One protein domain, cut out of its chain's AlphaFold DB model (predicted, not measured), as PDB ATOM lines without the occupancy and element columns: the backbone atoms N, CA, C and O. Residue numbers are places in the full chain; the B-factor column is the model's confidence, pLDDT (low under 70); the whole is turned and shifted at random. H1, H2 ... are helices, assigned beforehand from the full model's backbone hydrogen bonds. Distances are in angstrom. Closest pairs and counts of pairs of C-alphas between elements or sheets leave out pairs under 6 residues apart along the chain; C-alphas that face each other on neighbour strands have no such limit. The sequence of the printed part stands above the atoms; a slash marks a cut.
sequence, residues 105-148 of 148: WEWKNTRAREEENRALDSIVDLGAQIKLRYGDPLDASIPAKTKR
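Overview. This is residues 105 to 148 of the 148 residues of an uncharacterized protein of Stagonospora sp. SRC1lsM3a (UniProt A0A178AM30). One long, straight helix, H2, makes the length of a rod, with the short helix H1 set beside its first turn and a loop without a named element at its other end. That loop, residues 135 to 148, runs out to one side of the helix axis, folds back across the end of H2 and goes on as a tail to Arg 148. The 44 printed residues hold two named helices, H1 and then H2, and no named strand; the class is all helix, with 29 residues in named elements. The whole is extended, with a radius of gyration of the C-alphas of 16.2 A and spans of 51 by 21 by 10 A.

Along the chain. H1 takes residues 105 to 108 and begins with C-alpha 105 at (8.225, 36.487, 30.192). After Asn 109, H2 takes residues 110 to 134 and measures 36.4 A from C-alpha 110 at (17.481, 34.941, 27.060) to C-alpha 134 at (30.578, 5.113, 43.341).

Arrangement. H1 and H2 are joined by a tight link of one residue. They are close but not clearly touching, with 2 pairs of C-alphas within 8 A; the closest C-alphas are those of Glu 106 and Ala 112, 6.4 A apart. In H2 every O i to N i+4 pair is within hydrogen-bond range. H1 is too short for such a pair, and its one O i to N i+3 pair is within range. Residues 105 to 129 stand free, of which 105 to 108 belong to H1 and 110 to 129 to H2.

Size, cuts and confidence. The two C-alphas farthest apart are those of Trp 105 and Arg 148, at 53.2 A. The printed part has no cut and ends at Arg 148, the chain's last residue. The mean pLDDT of the printed part is 85.4, and residues 147 to 148 are under 70.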
ATOM      1  N   TRP A 105       7.018  35.663  30.312       79.44
ATOM      2  CA  TRP A 105       8.225  36.487  30.192       79.44
ATOM      3  C   TRP A 105       9.478  35.708  30.576       79.44
ATOM      4  O   TRP A 105      10.453  35.692  29.826       79.44
ATOM      5  N   GLU A 106       9.425  34.995  31.699       73.50
ATOM      6  CA  GLU A 106      10.537  34.176  32.183       73.50
ATOM      7  C   GLU A 106      10.944  33.100  31.168       73.50
ATOM      8  O   GLU A 106      12.130  32.854  30.978       73.50
ATOM      9  N   TRP A 107       9.990  32.536  30.420       74.88
ATOM     10  CA  TRP A 107      10.269  31.542  29.372       74.88
ATOM     11  C   TRP A 107      10.839  32.156  28.086       74.88
ATOM     12  O   TRP A 107      11.464  31.461  27.286       74.88
ATOM     13  N   LYS A 108      10.620  33.457  27.863       73.06
ATOM     14  CA  LYS A 108      11.164  34.217  26.725       73.06
ATOM     15  C   LYS A 108      12.476  34.929  27.061       73.06
ATOM     16  O   LYS A 108      13.093  35.509  26.169       73.06
ATOM     17  N   ASN A 109      12.903  34.904  28.322       80.62
ATOM     18  CA  ASN A 109      14.094  35.604  28.765       80.62
ATOM     19  C   ASN A 109      15.358  34.848  28.327       80.62
ATOM     20  O   ASN A 109      15.622  33.731  28.773       80.62
ATOM     21  N   THR A 110      16.182  35.484  27.489       81.88
ATOM     22  CA  THR A 110      17.481  34.941  27.060       81.88
ATOM     23  C   THR A 110      18.358  34.559  28.252       81.88
ATOM     24  O   THR A 110      19.004  33.516  28.227       81.88
ATOM     25  N   ARG A 111      18.311  35.346  29.335       83.88
ATOM     26  CA  ARG A 111      19.045  35.068  30.574       83.88
ATOM     27  C   ARG A 111      18.577  33.783  31.251       83.88
ATOM     28  O   ARG A 111      19.414  33.016  31.707       83.88
ATOM     29  N   ALA A 112      17.268  33.541  31.289       82.62
ATOM     30  CA  ALA A 112      16.710  32.331  31.889       82.62
ATOM     31  C   ALA A 112      17.121  31.082  31.095       82.62
ATOM     32  O   ALA A 112      17.490  30.073  31.682       82.62
ATOM     33  N   ARG A 113      17.163  31.172  29.758       84.38
ATOM     34  CA  ARG A 113      17.643  30.082  28.891       84.38
ATOM     35  C   ARG A 113      19.142  29.807  29.062       84.38
ATOM     36  O   ARG A 113      19.580  28.661  29.026       84.38
ATOM     37  N   GLU A 114      19.949  30.852  29.229       87.81
ATOM     38  CA  GLU A 114      21.378  30.704  29.528       87.81
ATOM     39  C   GLU A 114      21.616  30.084  30.911       87.81
ATOM     40  O   GLU A 114      22.510  29.253  31.071       87.81
ATOM     41  N   GLU A 115      20.815  30.467  31.905       87.69
ATOM     42  CA  GLU A 115      20.867  29.901  33.253       87.69
ATOM     43  C   GLU A 115      20.429  28.433  33.278       87.69
ATOM     44  O   GLU A 115      21.119  27.613  33.882       87.69
ATOM     45  N   GLU A 116      19.365  28.081  32.555       87.38
ATOM     46  CA  GLU A 116      18.935  26.696  32.347       87.38
ATOM     47  C   GLU A 116      20.069  25.849  31.756       87.38
ATOM     48  O   GLU A 116      20.414  24.807  32.312       87.38
ATOM     49  N   ASN A 117      20.708  26.315  30.678       91.12
ATOM     50  CA  ASN A 117      21.832  25.600  30.069       91.12
ATOM     51  C   ASN A 117      22.984  25.394  31.065       91.12
ATOM     52  O   ASN A 117      23.517  24.291  31.174       91.12
ATOM     53  N   ARG A 118      23.335  26.426  31.844       93.00
ATOM     54  CA  ARG A 118      24.373  26.315  32.881       93.00
ATOM     55  C   ARG A 118      23.985  25.319  33.978       93.00
ATOM     56  O   ARG A 118      24.843  24.587  34.471       93.00
ATOM     57  N   ALA A 119      22.715  25.289  34.374       93.69
ATOM     58  CA  ALA A 119      22.218  24.337  35.359       93.69
ATOM     59  C   ALA A 119      22.295  22.893  34.834       93.69
ATOM     60  O   ALA A 119      22.736  22.001  35.561       93.69
ATOM     61  N   LEU A 120      21.942  22.667  33.565       94.69
ATOM     62  CA  LEU A 120      22.063  21.360  32.916       94.69
ATOM     63  C   LEU A 120      23.518  20.878  32.864       94.69
ATOM     64  O   LEU A 120      23.781  19.727  33.212       94.69
ATOM     65  N   ASP A 121      24.462  21.758  32.530       94.25
ATOM     66  CA  ASP A 121      25.892  21.425  32.544       94.25
ATOM     67  C   ASP A 121      26.359  20.993  33.943       94.25
ATOM     68  O   ASP A 121      27.071  19.995  34.089       94.25
ATOM     69  N   SER A 122      25.901  21.682  34.995       95.38
ATOM     70  CA  SER A 122      26.207  21.304  36.379       95.38
ATOM     71  C   SER A 122      25.650  19.927  36.748       95.38
ATOM     72  O   SER A 122      26.305  19.181  37.478       95.38
ATOM     73  N   ILE A 123      24.452  19.580  36.274       94.81
ATOM     74  CA  ILE A 123      23.838  18.269  36.530       94.81
ATOM     75  C   ILE A 123      24.645  17.164  35.844       94.81
ATOM     76  O   ILE A 123      24.901  16.122  36.453       94.81
ATOM     77  N   VAL A 124      25.073  17.386  34.599       94.50
ATOM     78  CA  VAL A 124      25.885  16.423  33.844       94.50
ATOM     79  C   VAL A 124      27.229  16.186  34.531       94.50
ATOM     80  O   VAL A 124      27.625  15.030  34.707       94.50
ATOM     81  N   ASP A 125      27.904  17.251  34.972       93.50
ATOM     82  CA  ASP A 125      29.182  17.129  35.676       93.50
ATOM     83  C   ASP A 125      29.032  16.371  37.004       93.50
ATOM     84  O   ASP A 125      29.750  15.403  37.261       93.50
ATOM     85  N   LEU A 126      28.029  16.718  37.817       94.69
ATOM     86  CA  LEU A 126      27.729  15.990  39.054       94.69
ATOM     87  C   LEU A 126      27.421  14.511  38.786       94.69
ATOM     88  O   LEU A 126      27.906  13.638  39.510       94.69
ATOM     89  N   GLY A 127      26.671  14.209  37.724       91.56
ATOM     90  CA  GLY A 127      26.398  12.839  37.292       91.56
ATOM     91  C   GLY A 127      27.677  12.067  36.965       91.56
ATOM     92  O   GLY A 127      27.859  10.941  37.439       91.56
ATOM     93  N   ALA A 128      28.605  12.683  36.230       88.81
ATOM     94  CA  ALA A 128      29.907  12.091  35.929       88.81
ATOM     95  C   ALA A 128      30.747  11.883  37.200       88.81
ATOM     96  O   ALA A 128      31.322  10.809  37.392       88.81
ATOM     97  N   GLN A 129      30.780  12.862  38.107       89.44
ATOM     98  CA  GLN A 129      31.500  12.754  39.376       89.44
ATOM     99  C   GLN A 129      30.971  11.600  40.235       89.44
ATOM    100  O   GLN A 129      31.761  10.795  40.733       89.44
ATOM    101  N   ILE A 130      29.649  11.490  40.392       89.94
ATOM    102  CA  ILE A 130      29.002  10.414  41.157       89.94
ATOM    103  C   ILE A 130      29.327   9.062  40.522       89.94
ATOM    104  O   ILE A 130      29.797   8.158  41.218       89.94
ATOM    105  N   LYS A 131      29.166   8.949  39.200       87.69
ATOM    106  CA  LYS A 131      29.443   7.720  38.455       87.69
ATOM    107  C   LYS A 131      30.896   7.261  38.619       87.69
ATOM    108  O   LYS A 131      31.151   6.087  38.863       87.69
ATOM    109  N   LEU A 132      31.855   8.186  38.578       85.25
ATOM    110  CA  LEU A 132      33.279   7.884  38.776       85.25
ATOM    111  C   LEU A 132      33.654   7.583  40.237       85.25
ATOM    112  O   LEU A 132      34.686   6.958  40.493       85.25
ATOM    113  N   ARG A 133      32.875   8.068  41.209       86.06
ATOM    114  CA  ARG A 133      33.129   7.861  42.645       86.06
ATOM    115  C   ARG A 133      32.583   6.520  43.113       86.06
ATOM    116  O   ARG A 133      33.315   5.758  43.742       86.06
ATOM    117  N   TYR A 134      31.325   6.244  42.794       87.62
ATOM    118  CA  TYR A 134      30.578   5.113  43.341       87.62
ATOM    119  C   TYR A 134      30.409   3.957  42.356       87.62
ATOM    120  O   TYR A 134      29.997   2.878  42.769       87.62
ATOM    121  N   GLY A 135      30.779   4.151  41.090       86.56
ATOM    122  CA  GLY A 135      30.518   3.171  40.046       86.56
ATOM    123  C   GLY A 135      29.045   3.139  39.643       86.56
ATOM    124  O   GLY A 135      28.209   3.846  40.209       86.56
ATOM    125  N   ASP A 136      28.733   2.321  38.646       86.75
ATOM    126  CA  ASP A 136      27.368   2.106  38.168       86.75
ATOM    127  C   ASP A 136      26.920   0.678  38.523       86.75
ATOM    128  O   ASP A 136      27.513  -0.286  38.037       86.75
ATOM    129  N   PRO A 137      25.895   0.489  39.373       85.62
ATOM    130  CA  PRO A 137      25.458  -0.849  39.772       85.62
ATOM    131  C   PRO A 137      24.833  -1.647  38.620       85.62
ATOM    132  O   PRO A 137      24.727  -2.869  38.723       85.62
ATOM    133  N   LEU A 138      24.406  -0.978  37.543       85.69
ATOM    134  CA  LEU A 138      23.838  -1.618  36.356       85.69
ATOM    135  C   LEU A 138      24.884  -1.842  35.254       85.69
ATOM    136  O   LEU A 138      24.623  -2.596  34.318       85.69
ATOM    137  N   ASP A 139      26.064  -1.230  35.375       84.62
ATOM    138  CA  ASP A 139      27.159  -1.336  34.413       84.62
ATOM    139  C   ASP A 139      28.480  -1.677  35.118       84.62
ATOM    140  O   ASP A 139      29.228  -0.819  35.592       84.62
ATOM    141  N   ALA A 140      28.802  -2.973  35.123       82.75
ATOM    142  CA  ALA A 140      30.013  -3.516  35.733       82.75
ATOM    143  C   ALA A 140      31.322  -3.005  35.099       82.75
ATOM    144  O   ALA A 140      32.392  -3.214  35.676       82.75
ATOM    145  N   SER A 141      31.273  -2.342  33.933       87.31
ATOM    146  CA  SER A 141      32.458  -1.724  33.328       87.31
ATOM    147  C   SER A 141      32.920  -0.462  34.066       87.31
ATOM    148  O   SER A 141      34.054  -0.018  33.868       87.31
ATOM    149  N   ILE A 142      32.084   0.087  34.956       85.06
ATOM    150  CA  ILE A 142      32.352   1.316  35.704       85.06
ATOM    151  C   ILE A 142      32.404   0.995  37.206       85.06
ATOM    152  O   ILE A 142      31.406   1.132  37.917       85.06
ATOM    153  N   PRO A 143      33.566   0.545  37.720       83.50
ATOM    154  CA  PRO A 143      33.714   0.175  39.120       83.50
ATOM    155  C   PRO A 143      33.818   1.401  40.035       83.50
ATOM    156  O   PRO A 143      34.344   2.451  39.659       83.50
ATOM    157  N   ALA A 144      33.381   1.239  41.284       85.75
ATOM    158  CA  ALA A 144      33.572   2.240  42.325       85.75
ATOM    159  C   ALA A 144      35.064   2.483  42.605       85.75
ATOM    160  O   ALA A 144      35.864   1.543  42.661       85.75
ATOM    161  N   LYS A 145      35.443   3.735  42.885       81.50
ATOM    162  CA  LYS A 145      36.792   4.049  43.372       81.50
ATOM    163  C   LYS A 145      36.928   3.631  44.839       81.50
ATOM    164  O   LYS A 145      36.710   4.427  45.749       81.50
ATOM    165  N   THR A 146      37.349   2.394  45.087       78.25
ATOM    166  CA  THR A 146      37.789   1.950  46.418       78.25
ATOM    167  C   THR A 146      39.181   2.504  46.720       78.25
ATOM    168  O   THR A 146      40.162   2.116  46.085       78.25
ATOM    169  N   LYS A 147      39.276   3.429  47.681       69.88
ATOM    170  CA  LYS A 147      40.554   3.913  48.222       69.88
ATOM    171  C   LYS A 147      41.179   2.774  49.042       69.88
ATOM    172  O   LYS A 147      40.553   2.321  49.997       69.88
ATOM    173  N   ARG A 148      42.343   2.278  48.615       51.19
ATOM    174  CA  ARG A 148      43.124   1.246  49.315       51.19
ATOM    175  C   ARG A 148      44.121   1.887  50.270       51.19
ATOM    176  O   ARG A 148      44.590   2.999  49.937       51.19
TER     177      ARG A 148